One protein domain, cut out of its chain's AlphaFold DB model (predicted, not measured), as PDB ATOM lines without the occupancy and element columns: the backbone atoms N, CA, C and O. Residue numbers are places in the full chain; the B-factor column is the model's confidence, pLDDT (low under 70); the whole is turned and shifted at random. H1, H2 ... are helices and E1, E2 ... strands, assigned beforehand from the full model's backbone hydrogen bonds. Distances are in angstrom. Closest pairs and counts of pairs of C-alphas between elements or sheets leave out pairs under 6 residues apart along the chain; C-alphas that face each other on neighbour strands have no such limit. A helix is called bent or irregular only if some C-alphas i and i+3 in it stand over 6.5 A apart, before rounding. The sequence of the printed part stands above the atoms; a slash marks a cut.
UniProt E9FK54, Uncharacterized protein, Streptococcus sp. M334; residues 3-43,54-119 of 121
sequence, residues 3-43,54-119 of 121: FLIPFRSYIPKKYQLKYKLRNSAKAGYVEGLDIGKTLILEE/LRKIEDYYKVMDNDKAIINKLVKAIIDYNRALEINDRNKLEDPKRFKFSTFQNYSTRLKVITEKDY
ATOM      1  N   PHE A   3      -8.572  -1.246 -20.796       96.25
ATOM      2  CA  PHE A   3      -9.574  -0.224 -21.070       96.25
ATOM      3  C   PHE A   3      -8.944   1.165 -21.122       96.25
ATOM      4  O   PHE A   3      -8.089   1.499 -20.304       96.25
ATOM      5  N   LEU A   4      -9.410   1.988 -22.056       96.25
ATOM      6  CA  LEU A   4      -9.037   3.392 -22.183       96.25
ATOM      7  C   LEU A   4     -10.263   4.254 -21.908       96.25
ATOM      8  O   LEU A   4     -11.243   4.196 -22.652       96.25
ATOM      9  N   ILE A   5     -10.210   5.067 -20.857       96.81
ATOM     10  CA  ILE A   5     -11.305   5.971 -20.503       96.81
ATOM     11  C   ILE A   5     -10.936   7.379 -20.973       96.81
ATOM     12  O   ILE A   5      -9.972   7.957 -20.464       96.81
ATOM     13  N   PRO A   6     -11.669   7.966 -21.934       95.50
ATOM     14  CA  PRO A   6     -11.302   9.264 -22.469       95.50
ATOM     15  C   PRO A   6     -11.524  10.371 -21.436       95.50
ATOM     16  O   PRO A   6     -12.593  10.490 -20.825       95.50
ATOM     17  N   PHE A   7     -10.524  11.238 -21.302       94.31
ATOM     18  CA  PHE A   7     -10.662  12.506 -20.600       94.31
ATOM     19  C   PHE A   7     -11.381  13.511 -21.503       94.31
ATOM     20  O   PHE A   7     -10.906  13.821 -22.595       94.31
ATOM     21  N   ARG A   8     -12.540  14.024 -21.077       93.06
ATOM     22  CA  ARG A   8     -13.369  14.916 -21.899       93.06
ATOM     23  C   ARG A   8     -13.758  16.189 -21.165       93.06
ATOM     24  O   ARG A   8     -14.082  16.194 -19.976       93.06
ATOM     25  N   SER A   9     -13.784  17.279 -21.923       92.06
ATOM     26  CA  SER A   9     -14.525  18.487 -21.581       92.06
ATOM     27  C   SER A   9     -15.982  18.364 -22.025       92.06
ATOM     28  O   SER A   9     -16.335  17.529 -22.858       92.06
ATOM     29  N   TYR A  10     -16.833  19.218 -21.456       94.06
ATOM     30  CA  TYR A  10     -18.222  19.378 -21.878       94.06
ATOM     31  C   TYR A  10     -19.053  18.080 -21.859       94.06
ATOM     32  O   TYR A  10     -19.882  17.847 -22.738       94.06
ATOM     33  N   ILE A  11     -18.889  17.247 -20.826       95.69
ATOM     34  CA  ILE A  11     -19.774  16.097 -20.589       95.69
ATOM     35  C   ILE A  11     -21.075  16.611 -19.942       95.69
ATOM     36  O   ILE A  11     -21.002  17.259 -18.893       95.69
ATOM     37  N   PRO A  12     -22.275  16.358 -20.498       95.50
ATOM     38  CA  PRO A  12     -23.528  16.811 -19.892       95.50
ATOM     39  C   PRO A  12     -23.708  16.300 -18.453       95.50
ATOM     40  O   PRO A  12     -23.564  15.105 -18.184       95.50
ATOM     41  N   LYS A  13     -24.111  17.171 -17.513       95.06
ATOM     42  CA  LYS A  13     -24.349  16.788 -16.103       95.06
ATOM     43  C   LYS A  13     -25.355  15.641 -15.954       95.06
ATOM     44  O   LYS A  13     -25.209  14.835 -15.037       95.06
ATOM     45  N   LYS A  14     -26.323  15.549 -16.870       93.56
ATOM     46  CA  LYS A  14     -27.374  14.521 -16.890       93.56
ATOM     47  C   LYS A  14     -26.893  13.104 -17.240       93.56
ATOM     48  O   LYS A  14     -27.638  12.165 -16.998       93.56
ATOM     49  N   TYR A  15     -25.701  12.934 -17.818       93.62
ATOM     50  CA  TYR A  15     -25.181  11.609 -18.191       93.62
ATOM     51  C   TYR A  15     -24.666  10.852 -16.972       93.62
ATOM     52  O   TYR A  15     -23.963  11.428 -16.150       93.62
ATOM     53  N   GLN A  16     -25.002   9.575 -16.827       92.38
ATOM     54  CA  GLN A  16     -24.684   8.800 -15.622       92.38
ATOM     55  C   GLN A  16     -23.281   8.176 -15.687       92.38
ATOM     56  O   GLN A  16     -22.594   8.081 -14.668       92.38
ATOM     57  N   LEU A  17     -22.819   7.829 -16.890       95.56
ATOM     58  CA  LEU A  17     -21.549   7.144 -17.132       95.56
ATOM     59  C   LEU A  17     -20.362   8.119 -17.182       95.56
ATOM     60  O   LEU A  17     -19.709   8.274 -18.209       95.56
ATOM     61  N   LYS A  18     -20.086   8.805 -16.067       96.19
ATOM     62  CA  LYS A  18     -18.974   9.764 -15.959       96.19
ATOM     63  C   LYS A  18     -18.341   9.793 -14.573       96.19
ATOM     64  O   LYS A  18     -19.055   9.731 -13.571       96.19
ATOM     65  N   TYR A  19     -17.030   9.986 -14.507       96.69
ATOM     66  CA  TYR A  19     -16.326  10.374 -13.288       96.69
ATOM     67  C   TYR A  19     -16.005  11.869 -13.363       96.69
ATOM     68  O   TYR A  19     -15.217  12.311 -14.199       96.69
ATOM     69  N   LYS A  20     -16.690  12.672 -12.545       95.81
ATOM     70  CA  LYS A  20     -16.572  14.135 -12.558       95.81
ATOM     71  C   LYS A  20     -15.336  14.558 -11.767       95.81
ATOM     72  O   LYS A  20     -15.289  14.310 -10.570       95.81
ATOM     73  N   LEU A  21     -14.444  15.325 -12.391       95.44
ATOM     74  CA  LEU A  21     -13.361  16.013 -11.678       95.44
ATOM     75  C   LEU A  21     -13.755  17.436 -11.271       95.44
ATOM     76  O   LEU A  21     -13.454  17.884 -10.159       95.44
ATOM     77  N   ARG A  22     -14.470  18.143 -12.158       94.25
ATOM     78  CA  ARG A  22     -14.901  19.535 -11.950       94.25
ATOM     79  C   ARG A  22     -16.085  19.929 -12.830       94.25
ATOM     80  O   ARG A  22     -16.473  19.210 -13.749       94.25
ATOM     81  N   ASN A  23     -16.680  21.085 -12.540       95.12
ATOM     82  CA  ASN A  23     -17.603  21.720 -13.481       95.12
ATOM     83  C   ASN A  23     -16.812  22.255 -14.685       95.12
ATOM     84  O   ASN A  23     -15.683  22.715 -14.525       95.12
ATOM     85  N   SER A  24     -17.401  22.184 -15.878       93.06
ATOM     86  CA  SER A  24     -16.820  22.823 -17.060       93.06
ATOM     87  C   SER A  24     -17.130  24.321 -17.065       93.06
ATOM     88  O   SER A  24     -18.018  24.776 -16.345       93.06
ATOM     89  N   ALA A  25     -16.428  25.074 -17.916       91.25
ATOM     90  CA  ALA A  25     -16.706  26.487 -18.158       91.25
ATOM     91  C   ALA A  25     -18.125  26.718 -18.716       91.25
ATOM     92  O   ALA A  25     -18.734  27.752 -18.466       91.25
ATOM     93  N   LYS A  26     -18.684  25.736 -19.441       94.44
ATOM     94  CA  LYS A  26     -20.066  25.789 -19.933       94.44
ATOM     95  C   LYS A  26     -21.037  25.282 -18.868       94.44
ATOM     96  O   LYS A  26     -20.941  24.133 -18.419       94.44
ATOM     97  N   ALA A  27     -22.020  26.111 -18.519       96.00
ATOM     98  CA  ALA A  27     -23.079  25.756 -17.581       96.00
ATOM     99  C   ALA A  27     -23.824  24.482 -18.020       96.00
ATOM    100  O   ALA A  27     -24.118  24.284 -19.196       96.00
ATOM    101  N   GLY A  28     -24.109  23.592 -17.066       96.19
ATOM    102  CA  GLY A  28     -24.754  22.301 -17.339       96.19
ATOM    103  C   GLY A  28     -23.802  21.166 -17.741       96.19
ATOM    104  O   GLY A  28     -24.259  20.035 -17.916       96.19
ATOM    105  N   TYR A  29     -22.491  21.420 -17.812       97.38
ATOM    106  CA  TYR A  29     -21.490  20.425 -18.202       97.38
ATOM    107  C   TYR A  29     -20.388  20.239 -17.152       97.38
ATOM    108  O   TYR A  29     -20.184  21.065 -16.258       97.38
ATOM    109  N   VAL A  30     -19.679  19.117 -17.252       96.19
ATOM    110  CA  VAL A  30     -18.551  18.744 -16.396       96.19
ATOM    111  C   VAL A  30     -17.341  18.350 -17.227       96.19
ATOM    112  O   VAL A  30     -17.447  18.100 -18.427       96.19
ATOM    113  N   GLU A  31     -16.195  18.294 -16.563       95.69
ATOM    114  CA  GLU A  31     -14.966  17.735 -17.115       95.69
ATOM    115  C   GLU A  31     -14.522  16.557 -16.254       95.69
ATOM    116  O   GLU A  31     -14.718  16.558 -15.030       95.69
ATOM    117  N   GLY A  32     -13.959  15.543 -16.900       95.94
ATOM    118  CA  GLY A  32     -13.504  14.333 -16.235       95.94
ATOM    119  C   GLY A  32     -13.431  13.153 -17.189       95.94
ATOM    120  O   GLY A  32     -13.228  13.333 -18.389       95.94
ATOM    121  N   LEU A  33     -13.602  11.951 -16.647       96.88
ATOM    122  CA  LEU A  33     -13.502  10.707 -17.402       96.88
ATOM    123  C   LEU A  33     -14.890  10.264 -17.874       96.88
ATOM    124  O   LEU A  33     -15.824  10.150 -17.071       96.88
ATOM    125  N   ASP A  34     -15.038  10.027 -19.174       97.31
ATOM    126  CA  ASP A  34     -16.296   9.586 -19.776       97.31
ATOM    127  C   ASP A  34     -16.340   8.056 -19.871       97.31
ATOM    128  O   ASP A  34     -15.934   7.454 -20.862       97.31
ATOM    129  N   ILE A  35     -16.846   7.432 -18.804       97.88
ATOM    130  CA  ILE A  35     -16.977   5.973 -18.667       97.88
ATOM    131  C   ILE A  35     -17.822   5.391 -19.806       97.88
ATOM    132  O   ILE A  35     -17.530   4.305 -20.303       97.88
ATOM    133  N   GLY A  36     -18.840   6.123 -20.264       96.62
ATOM    134  CA  GLY A  36     -19.709   5.677 -21.351       96.62
ATOM    135  C   GLY A  36     -19.010   5.628 -22.707       96.62
ATOM    136  O   GLY A  36     -19.537   5.019 -23.630       96.62
ATOM    137  N   LYS A  37     -17.838   6.252 -22.844       97.25
ATOM    138  CA  LYS A  37     -17.039   6.280 -24.074       97.25
ATOM    139  C   LYS A  37     -15.743   5.481 -23.953       97.25
ATOM    140  O   LYS A  37     -14.813   5.710 -24.720       97.25
ATOM    141  N   THR A  38     -15.682   4.557 -22.997       97.06
ATOM    142  CA  THR A  38     -14.518   3.693 -22.784       97.06
ATOM    143  C   THR A  38     -14.254   2.819 -24.010       97.06
ATOM    144  O   THR A  38     -15.177   2.236 -24.581       97.06
ATOM    145  N   LEU A  39     -12.991   2.713 -24.403       96.94
ATOM    146  CA  LEU A  39     -12.533   1.864 -25.499       96.94
ATOM    147  C   LEU A  39     -11.769   0.661 -24.949       96.94
ATOM    148  O   LEU A  39     -11.200   0.731 -23.859       96.94
ATOM    149  N   ILE A  40     -11.734  -0.426 -25.716       96.31
ATOM    150  CA  ILE A  40     -10.825  -1.543 -25.458       96.31
ATOM    151  C   ILE A  40      -9.609  -1.366 -26.365       96.31
ATOM    152  O   ILE A  40      -9.754  -1.138 -27.565       96.31
ATOM    153  N   LEU A  41      -8.416  -1.424 -25.780       95.50
ATOM    154  CA  LEU A  41      -7.166  -1.380 -26.529       95.50
ATOM    155  C   LEU A  41      -6.885  -2.767 -27.123       95.50
ATOM    156  O   LEU A  41      -6.611  -3.702 -26.370       95.50
ATOM    157  N   GLU A  42      -6.938  -2.883 -28.452       91.81
ATOM    158  CA  GLU A  42      -6.584  -4.125 -29.163       91.81
ATOM    159  C   GLU A  42      -5.071  -4.309 -29.261       91.81
ATOM    160  O   GLU A  42      -4.538  -5.362 -28.926       91.81
ATOM    161  N   GLU A  43      -4.372  -3.257 -29.686       93.88
ATOM    162  CA  GLU A  43      -2.941  -3.298 -29.949       93.88
ATOM    163  C   GLU A  43      -2.236  -2.136 -29.266       93.88
ATOM    164  O   GLU A  43      -2.648  -0.982 -29.374       93.88
ATOM    165  N   LEU A  54      -2.456  17.828 -18.245       87.06
ATOM    166  CA  LEU A  54      -3.792  18.232 -17.812       87.06
ATOM    167  C   LEU A  54      -3.851  19.746 -17.570       87.06
ATOM    168  O   LEU A  54      -2.900  20.366 -17.098       87.06
ATOM    169  N   ARG A  55      -5.015  20.342 -17.850       86.25
ATOM    170  CA  ARG A  55      -5.245  21.789 -17.677       86.25
ATOM    171  C   ARG A  55      -5.086  22.263 -16.232       86.25
ATOM    172  O   ARG A  55      -4.853  23.444 -16.012       86.25
ATOM    173  N   LYS A  56      -5.288  21.372 -15.262       90.31
ATOM    174  CA  LYS A  56      -5.136  21.637 -13.831       90.31
ATOM    175  C   LYS A  56      -4.442  20.465 -13.169       90.31
ATOM    176  O   LYS A  56      -4.782  19.319 -13.457       90.31
ATOM    177  N   ILE A  57      -3.502  20.765 -12.284       92.44
ATOM    178  CA  ILE A  57      -2.736  19.743 -11.574       92.44
ATOM    179  C   ILE A  57      -3.608  19.008 -10.549       92.44
ATOM    180  O   ILE A  57      -3.439  17.818 -10.328       92.44
ATOM    181  N   GLU A  58      -4.632  19.667 -10.006       93.75
ATOM    182  CA  GLU A  58      -5.558  19.051  -9.054       93.75
ATOM    183  C   GLU A  58      -6.382  17.929  -9.705       93.75
ATOM    184  O   GLU A  58      -6.783  16.981  -9.036       93.75
ATOM    185  N   ASP A  59      -6.632  18.017 -11.017       93.25
ATOM    186  CA  ASP A  59      -7.318  16.959 -11.762       93.25
ATOM    187  C   ASP A  59      -6.429  15.713 -11.909       93.25
ATOM    188  O   ASP A  59      -6.953  14.604 -11.892       93.25
ATOM    189  N   TYR A  60      -5.103  15.885 -12.005       92.50
ATOM    190  CA  TYR A  60      -4.147  14.773 -12.003       92.50
ATOM    191  C   TYR A  60      -4.209  14.021 -10.674       92.50
ATOM    192  O   TYR A  60      -4.491  12.825 -10.669       92.50
ATOM    193  N   TYR A  61      -4.033  14.732  -9.556       94.00
ATOM    194  CA  TYR A  61      -4.058  14.116  -8.227       94.00
ATOM    195  C   TYR A  61      -5.387  13.422  -7.946       94.00
ATOM    196  O   TYR A  61      -5.397  12.268  -7.548       94.00
ATOM    197  N   LYS A  62      -6.522  14.035  -8.303       94.56
ATOM    198  CA  LYS A  62      -7.829  13.371  -8.174       94.56
ATOM    199  C   LYS A  62      -7.917  12.043  -8.919       94.56
ATOM    200  O   LYS A  62      -8.574  11.139  -8.422       94.56
ATOM    201  N   VAL A  63      -7.328  11.932 -10.110       93.88
ATOM    202  CA  VAL A  63      -7.329  10.669 -10.861       93.88
ATOM    203  C   VAL A  63      -6.406   9.653 -10.196       93.88
ATOM    204  O   VAL A  63      -6.821   8.513 -10.023       93.88
ATOM    205  N   MET A  64      -5.204  10.070  -9.794       92.88
ATOM    206  CA  MET A  64      -4.223   9.189  -9.152       92.88
ATOM    207  C   MET A  64      -4.707   8.670  -7.794       92.88
ATOM    208  O   MET A  64      -4.609   7.480  -7.530       92.88
ATOM    209  N   ASP A  65      -5.301   9.536  -6.974       95.38
ATOM    210  CA  ASP A  65      -5.756   9.207  -5.619       95.38
ATOM    211  C   ASP A  65      -7.062   8.389  -5.608       95.38
ATOM    212  O   ASP A  65      -7.489   7.903  -4.564       95.38
ATOM    213  N   ASN A  66      -7.750   8.283  -6.752       95.75
ATOM    214  CA  ASN A  66      -9.053   7.618  -6.868       95.75
ATOM    215  C   ASN A  66      -9.082   6.570  -7.988       95.75
ATOM    216  O   ASN A  66     -10.162   6.230  -8.484       95.75
ATOM    217  N   ASP A  67      -7.925   6.063  -8.400       94.69
ATOM    218  CA  ASP A  67      -7.785   5.077  -9.471       94.69
ATOM    219  C   ASP A  67      -8.689   3.851  -9.249       94.69
ATOM    220  O   ASP A  67      -9.493   3.510 -10.120       94.69
ATOM    221  N   LYS A  68      -8.685   3.277  -8.041       96.06
ATOM    222  CA  LYS A  68      -9.552   2.159  -7.647       96.06
ATOM    223  C   LYS A  68     -11.028   2.500  -7.793       96.06
ATOM    224  O   LYS A  68     -11.796   1.732  -8.364       96.06
ATOM    225  N   ALA A  69     -11.441   3.678  -7.326       96.38
ATOM    226  CA  ALA A  69     -12.832   4.114  -7.416       96.38
ATOM    227  C   ALA A  69     -13.277   4.318  -8.875       96.38
ATOM    228  O   ALA A  69     -14.420   4.018  -9.227       96.38
ATOM    229  N   ILE A  70     -12.381   4.808  -9.735       97.06
ATOM    230  CA  ILE A  70     -12.621   4.966 -11.174       97.06
ATOM    231  C   ILE A  70     -12.764   3.594 -11.841       97.06
ATOM    232  O   ILE A  70     -13.728   3.384 -12.585       97.06
ATOM    233  N   ILE A  71     -11.858   2.659 -11.544       96.94
ATOM    234  CA  ILE A  71     -11.885   1.288 -12.069       96.94
ATOM    235  C   ILE A  71     -13.164   0.576 -11.621       96.94
ATOM    236  O   ILE A  71     -13.930   0.107 -12.461       96.94
ATOM    237  N   ASN A  72     -13.485   0.607 -10.327       97.56
ATOM    238  CA  ASN A  72     -14.701   0.001  -9.786       97.56
ATOM    239  C   ASN A  72     -15.965   0.623 -10.392       97.56
ATOM    240  O   ASN A  72     -16.946  -0.070 -10.660       97.56
ATOM    241  N   LYS A  73     -15.956   1.928 -10.690       97.56
ATOM    242  CA  LYS A  73     -17.070   2.567 -11.397       97.56
ATOM    243  C   LYS A  73     -17.236   2.039 -12.826       97.56
ATOM    244  O   LYS A  73     -18.375   1.874 -13.263       97.56
ATOM    245  N   LEU A  74     -16.140   1.797 -13.548       97.94
ATOM    246  CA  LEU A  74     -16.175   1.188 -14.881       97.94
ATOM    247  C   LEU A  74     -16.701  -0.251 -14.812       97.94
ATOM    248  O   LEU A  74     -17.644  -0.573 -15.533       97.94
ATOM    249  N   VAL A  75     -16.158  -1.074 -13.910       98.06
ATOM    250  CA  VAL A  75     -16.594  -2.466 -13.689       98.06
ATOM    251  C   VAL A  75     -18.091  -2.513 -13.392       98.06
ATOM    252  O   VAL A  75     -18.842  -3.189 -14.092       98.06
ATOM    253  N   LYS A  76     -18.564  -1.686 -12.452       97.94
ATOM    254  CA  LYS A  76     -19.990  -1.571 -12.126       97.94
ATOM    255  C   LYS A  76     -20.853  -1.209 -13.335       97.94
ATOM    256  O   LYS A  76     -21.939  -1.756 -13.498       97.94
ATOM    257  N   ALA A  77     -20.395  -0.276 -14.169       97.94
ATOM    258  CA  ALA A  77     -21.127   0.137 -15.362       97.94
ATOM    259  C   ALA A  77     -21.202  -0.978 -16.418       97.94
ATOM    260  O   ALA A  77     -22.231  -1.111 -17.077       97.94
ATOM    261  N   ILE A  78     -20.139  -1.775 -16.566       98.19
ATOM    262  CA  ILE A  78     -20.111  -2.935 -17.464       98.19
ATOM    263  C   ILE A  78     -21.045  -4.037 -16.949       98.19
ATOM    264  O   ILE A  78     -21.826  -4.573 -17.727       98.19
ATOM    265  N   ILE A  79     -21.029  -4.331 -15.647       98.06
ATOM    266  CA  ILE A  79     -21.934  -5.318 -15.038       98.06
ATOM    267  C   ILE A  79     -23.398  -4.890 -15.213       98.06
ATOM    268  O   ILE A  79     -24.223  -5.691 -15.649       98.06
ATOM    269  N   ASP A  80     -23.726  -3.621 -14.941       98.12
ATOM    270  CA  ASP A  80     -25.084  -3.089 -15.137       98.12
ATOM    271  C   ASP A  80     -25.524  -3.164 -16.610       98.12
ATOM    272  O   ASP A  80     -26.673  -3.494 -16.903       98.12
ATOM    273  N   TYR A  81     -24.599  -2.922 -17.544       98.31
ATOM    274  CA  TYR A  81     -24.842  -3.083 -18.976       98.31
ATOM    275  C   TYR A  81     -25.092  -4.544 -19.370       98.31
ATOM    276  O   TYR A  81     -26.081  -4.837 -20.042       98.31
ATOM    277  N   ASN A  82     -24.234  -5.466 -18.922       98.19
ATOM    278  CA  ASN A  82     -24.373  -6.900 -19.177       98.19
ATOM    279  C   ASN A  82     -25.710  -7.418 -18.642       98.19
ATOM    280  O   ASN A  82     -26.418  -8.136 -19.347       98.19
ATOM    281  N   ARG A  83     -26.096  -6.988 -17.433       98.12
ATOM    282  CA  ARG A  83     -27.391  -7.336 -16.852       98.12
ATOM    283  C   ARG A  83     -28.542  -6.787 -17.687       98.12
ATOM    284  O   ARG A  83     -29.482  -7.525 -17.956       98.12
ATOM    285  N   ALA A  84     -28.470  -5.529 -18.126       98.06
ATOM    286  CA  ALA A  84     -29.494  -4.930 -18.983       98.06
ATOM    287  C   ALA A  84     -29.664  -5.685 -20.314       98.06
ATOM    288  O   ALA A  84     -30.791  -5.840 -20.773       98.06
ATOM    289  N   LEU A  85     -28.578  -6.190 -20.908       97.75
ATOM    290  CA  LEU A  85     -28.648  -7.054 -22.092       97.75
ATOM    291  C   LEU A  85     -29.308  -8.402 -21.791       97.75
ATOM    292  O   LEU A  85     -30.166  -8.837 -22.552       97.75
ATOM    293  N   GLU A  86     -28.913  -9.051 -20.696       97.56
ATOM    294  CA  GLU A  86     -29.406 -10.375 -20.303       97.56
ATOM    295  C   GLU A  86     -30.929 -10.394 -20.123       97.56
ATOM    296  O   GLU A  86     -31.598 -11.298 -20.616       97.56
ATOM    297  N   ILE A  87     -31.483  -9.372 -19.463       98.06
ATOM    298  CA  ILE A  87     -32.930  -9.254 -19.229       98.06
ATOM    299  C   ILE A  87     -33.656  -8.416 -20.292       98.06
ATOM    300  O   ILE A  87     -34.841  -8.129 -20.132       98.06
ATOM    301  N   ASN A  88     -32.957  -7.994 -21.354       97.19
ATOM    302  CA  ASN A  88     -33.485  -7.129 -22.414       97.19
ATOM    303  C   ASN A  88     -34.166  -5.840 -21.884       97.19
ATOM    304  O   ASN A  88     -35.242  -5.443 -22.339       97.19
ATOM    305  N   ASP A  89     -33.541  -5.172 -20.908       98.06
ATOM    306  CA  ASP A  89     -34.029  -3.927 -20.299       98.06
ATOM    307  C   ASP A  89     -33.873  -2.744 -21.267       98.06
ATOM    308  O   ASP A  89     -32.903  -1.978 -21.224       98.06
ATOM    309  N   ARG A  90     -34.863  -2.574 -22.150       97.19
ATOM    310  CA  ARG A  90     -34.895  -1.476 -23.129       97.19
ATOM    311  C   ARG A  90     -34.843  -0.097 -22.479       97.19
ATOM    312  O   ARG A  90     -34.224   0.800 -23.042       97.19
ATOM    313  N   ASN A  91     -35.398   0.077 -21.276       96.94
ATOM    314  CA  ASN A  91     -35.365   1.368 -20.588       96.94
ATOM    315  C   ASN A  91     -33.929   1.786 -20.258       96.94
ATOM    316  O   ASN A  91     -33.588   2.960 -20.376       96.94
ATOM    317  N   LYS A  92     -33.062   0.846 -19.871       96.50
ATOM    318  CA  LYS A  92     -31.630   1.120 -19.667       96.50
ATOM    319  C   LYS A  92     -30.853   1.214 -20.972       96.50
ATOM    320  O   LYS A  92     -30.022   2.116 -21.117       96.50
ATOM    321  N   LEU A  93     -31.091   0.273 -21.884       97.31
ATOM    322  CA  LEU A  93     -30.346   0.153 -23.138       97.31
ATOM    323  C   LEU A  93     -30.588   1.352 -24.060       97.31
ATOM    324  O   LEU A  93     -29.651   1.821 -24.703       97.31
ATOM    325  N   GLU A  94     -31.806   1.892 -24.072       96.69
ATOM    326  CA  GLU A  94     -32.208   3.011 -24.923       96.69
ATOM    327  C   GLU A  94     -32.208   4.369 -24.204       96.69
ATOM    328  O   GLU A  94     -32.498   5.381 -24.839       96.69
ATOM    329  N   ASP A  95     -31.823   4.456 -22.924       96.75
ATOM    330  CA  ASP A  95     -31.689   5.749 -22.237       96.75
ATOM    331  C   ASP A  95     -30.438   6.511 -22.738       96.75
ATOM    332  O   ASP A  95     -29.303   6.063 -22.513       96.75
ATOM    333  N   PRO A  96     -30.599   7.708 -23.349       93.75
ATOM    334  CA  PRO A  96     -29.500   8.597 -23.741       93.75
ATOM    335  C   PRO A  96     -28.521   8.961 -22.621       93.75
ATOM    336  O   PRO A  96     -27.405   9.398 -22.896       93.75
ATOM    337  N   LYS A  97     -28.956   8.878 -21.360       94.19
ATOM    338  CA  LYS A  97     -28.154   9.190 -20.172       94.19
ATOM    339  C   LYS A  97     -27.356   7.981 -19.673       94.19
ATOM    340  O   LYS A  97     -26.497   8.172 -18.807       94.19
ATOM    341  N   ARG A  98     -27.647   6.780 -20.185       94.62
ATOM    342  CA  ARG A  98     -27.012   5.504 -19.832       94.62
ATOM    343  C   ARG A  98     -26.338   4.893 -21.057       94.62
ATOM    344  O   ARG A  98     -25.286   5.386 -21.461       94.62
ATOM    345  N   PHE A  99     -26.917   3.837 -21.628       97.38
ATOM    346  CA  PHE A  99     -26.227   2.966 -22.575       97.38
ATOM    347  C   PHE A  99     -26.548   3.243 -24.040       97.38
ATOM    348  O   PHE A  99     -25.784   2.790 -24.883       97.38
ATOM    349  N   LYS A 100     -27.585   4.033 -24.370       95.88
ATOM    350  CA  LYS A 100     -27.977   4.284 -25.775       95.88
ATOM    351  C   LYS A 100     -26.817   4.756 -26.639       95.88
ATOM    352  O   LYS A 100     -26.713   4.405 -27.804       95.88
ATOM    353  N   PHE A 101     -25.983   5.610 -26.059       94.69
ATOM    354  CA  PHE A 101     -24.836   6.197 -26.732       94.69
ATOM    355  C   PHE A 101     -23.519   5.710 -26.138       94.69
ATOM    356  O   PHE A 101     -22.497   6.358 -26.365       94.69
ATOM    357  N   SER A 102     -23.510   4.637 -25.344       96.94
ATOM    358  CA  SER A 102     -22.251   4.114 -24.830       96.94
ATOM    359  C   SER A 102     -21.524   3.307 -25.902       96.94
ATOM    360  O   SER A 102     -22.132   2.694 -26.773       96.94
ATOM    361  N   THR A 103     -20.199   3.282 -25.827       97.44
ATOM    362  CA  THR A 103     -19.364   2.409 -26.665       97.44
ATOM    363  C   THR A 103     -19.482   0.938 -26.270       97.44
ATOM    364  O   THR A 103     -19.025   0.078 -27.012       97.44
ATOM    365  N   PHE A 104     -20.121   0.622 -25.137       97.56
ATOM    366  CA  PHE A 104     -20.281  -0.757 -24.661       97.56
ATOM    367  C   PHE A 104     -21.035  -1.637 -25.658       97.56
ATOM    368  O   PHE A 104     -20.700  -2.809 -25.799       97.56
ATOM    369  N   GLN A 105     -21.974  -1.051 -26.409       96.56
ATOM    370  CA  GLN A 105     -22.722  -1.734 -27.469       96.56
ATOM    371  C   GLN A 105     -21.822  -2.331 -28.559       96.56
ATOM    372  O   GLN A 105     -22.168  -3.351 -29.147       96.56
ATOM    373  N   ASN A 106     -20.637  -1.753 -28.777       96.81
ATOM    374  CA  ASN A 106     -19.666  -2.251 -29.753       96.81
ATOM    375  C   ASN A 106     -18.894  -3.477 -29.240       96.81
ATOM    376  O   ASN A 106     -18.184  -4.130 -30.001       96.81
ATOM    377  N   TYR A 107     -18.992  -3.775 -27.942       96.50
ATOM    378  CA  TYR A 107     -18.157  -4.755 -27.254       96.50
ATOM    379  C   TYR A 107     -18.970  -5.780 -26.455       96.50
ATOM    380  O   TYR A 107     -18.388  -6.522 -25.667       96.50
ATOM    381  N   SER A 108     -20.288  -5.861 -26.661       95.31
ATOM    382  CA  SER A 108     -21.231  -6.646 -25.849       95.31
ATOM    383  C   SER A 108     -20.757  -8.063 -25.535       95.31
ATOM    384  O   SER A 108     -20.777  -8.478 -24.382       95.31
ATOM    385  N   THR A 109     -20.270  -8.804 -26.533       95.25
ATOM    386  CA  THR A 109     -19.765 -10.172 -26.332       95.25
ATOM    387  C   THR A 109     -18.518 -10.208 -25.453       95.25
ATOM    388  O   THR A 109     -18.407 -11.059 -24.576       95.25
ATOM    389  N   ARG A 110     -17.589  -9.272 -25.661       95.62
ATOM    390  CA  ARG A 110     -16.306  -9.216 -24.949       95.62
ATOM    391  C   ARG A 110     -16.479  -8.763 -23.508       95.62
ATOM    392  O   ARG A 110     -15.764  -9.233 -22.636       95.62
ATOM    393  N   LEU A 111     -17.439  -7.879 -23.252       96.94
ATOM    394  CA  LEU A 111     -17.712  -7.352 -21.918       96.94
ATOM    395  C   LEU A 111     -18.333  -8.384 -20.967       96.94
ATOM    396  O   LEU A 111     -18.232  -8.193 -19.759       96.94
ATOM    397  N   LYS A 112     -18.905  -9.491 -21.466       96.06
ATOM    398  CA  LYS A 112     -19.495 -10.564 -20.635       96.06
ATOM    399  C   LYS A 112     -18.513 -11.220 -19.665       96.06
ATOM    400  O   LYS A 112     -18.945 -11.785 -18.670       96.06
ATOM    401  N   VAL A 113     -17.214 -11.170 -19.963       95.81
ATOM    402  CA  VAL A 113     -16.179 -11.759 -19.098       95.81
ATOM    403  C   VAL A 113     -15.922 -10.929 -17.840       95.81
ATOM    404  O   VAL A 113     -15.314 -11.439 -16.910       95.81
ATOM    405  N   ILE A 114     -16.368  -9.667 -17.818       97.19
ATOM    406  CA  ILE A 114     -16.221  -8.770 -16.671       97.19
ATOM    407  C   ILE A 114     -17.354  -9.027 -15.680       97.19
ATOM    408  O   ILE A 114     -18.536  -8.947 -16.026       97.19
ATOM    409  N   THR A 115     -16.978  -9.312 -14.439       96.19
ATOM    410  CA  THR A 115     -17.857  -9.735 -13.346       96.19
ATOM    411  C   THR A 115     -17.512  -9.000 -12.050       96.19
ATOM    412  O   THR A 115     -16.596  -8.186 -11.999       96.19
ATOM    413  N   GLU A 116     -18.236  -9.287 -10.968       95.12
ATOM    414  CA  GLU A 116     -17.957  -8.700  -9.648       95.12
ATOM    415  C   GLU A 116     -16.555  -9.044  -9.117       95.12
ATOM    416  O   GLU A 116     -16.012  -8.304  -8.305       95.12
ATOM    417  N   LYS A 117     -15.926 -10.116  -9.612       95.50
ATOM    418  CA  LYS A 117     -14.546 -10.476  -9.252       95.50
ATOM    419  C   LYS A 117     -13.507  -9.472  -9.756       95.50
ATOM    420  O   LYS A 117     -12.379  -9.492  -9.280       95.50
ATOM    421  N   ASP A 118     -13.873  -8.626 -10.716       95.75
ATOM    422  CA  ASP A 118     -12.996  -7.597 -11.277       95.75
ATOM    423  C   ASP A 118     -13.016  -6.291 -10.460       95.75
ATOM    424  O   ASP A 118     -12.315  -5.339 -10.811       95.75
ATOM    425  N   TYR A 119     -13.813  -6.208  -9.385       95.06
ATOM    426  CA  TYR A 119     -13.694  -5.107  -8.429       95.06
ATOM    427  C   TYR A 119     -12.337  -5.155  -7.718       95.06
ATOM    428  O   TYR A 119     -11.845  -6.214  -7.341       95.06
TER     429      TYR A 119
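AT A GLANCE: This is residues 3 to 43 and 54 to 119 of the 121 residues of an uncharacterized protein of Streptococcus sp. M334 (UniProt E9FK54). A small, strongly twisted sheet of three strands, with helix H1 over its edge strand E2, makes one end of the domain, and the long helix H2 runs from there to the other end. H3 and H4 pack on the later part of H2, with H4 crossing it, and the two are away from the sheet. The printed part has 107 residues, with three named strands and then four named helices along the chain, E1 E2 E3 H1 H2 H3 H4; the sheet's order is E1 - E3 - E2, antiparallel throughout. The class is mixed, helices and strands. The whole is compact, with a radius of gyration of the C-alphas of 14.1 A and spans of 41 by 28 by 25 A.

HOW THE PARTS SIT: E1, residues 7 to 12, is an edge strand, antiparallel to the inner strand E3, residues 29 to 33, at 149 degrees; N 8 and O 32 are 2.9 A apart, within hydrogen-bond range. E3 and the other edge strand E2, residues 19 to 23, form a hairpin, antiparallel at 140 degrees, with N 19 and O 33 at 2.8 A, also within hydrogen-bond range. Outside the named strands, residues 3 to 4 pair with residues 39 to 40, antiparallel. H1, residues 57 to 64, is on the sheet, over E2, at a height over the sheet of 10.1 A. It runs along the strands, at 12 degrees to E2 on the local plane; the closest C-alphas of the two, those of Leu 21 and Asp 59, are 6.1 A apart. H2, residues 67 to 86, only grazes the sheet with its residues 69 to 74. H3, residues 90 to 93, touches H2 at residues 81 to 85 alone; the closest C-alphas, those of Ala 84 and Lys 92, are 6.5 A apart. H4, residues 103 to 111, touches H2 at residues 78 to 82 alone, about perpendicular at 80 degrees; the closest C-alphas, those of Ile 78 and Leu 111, are 6.7 A apart. H3 and H4 are apart. In H1 and H2 every O i to N i+4 pair is within hydrogen-bond range, in H4 2 of 5 are, beside 3 of 6 O i to N i+3 pairs, and H3 is too short for an O i to N i+4 pair.

IN THESE COORDINATES: E1 begins at C-alpha 7, (-10.662, 12.506, -20.600), and is 13.6 A long; E2 measures 11.4 A and E3 12.6 A. H1 is 10.9 A long. H2 runs 28.7 A from C-alpha 67, (-7.785, 5.077, -9.471). H3 measures 4.8 A. H4, 11.0 A long, ends at C-alpha 111, (-17.712, -7.352, -21.918); it is irregular, with C-alphas 106 and 109 8.6 A apart.

THE WHOLE: The two C-alphas farthest apart, those of Ile 57 and Ile 87, are 42.6 A apart. Residues 44 to 53 are not printed; C-alphas 43 and 54 are 24.7 A apart across this cut, which lies in the link from E3 to H1. Of the links that are printed whole, none is long. The mean pLDDT of the printed part is 95.7, and no printed residue is under 70.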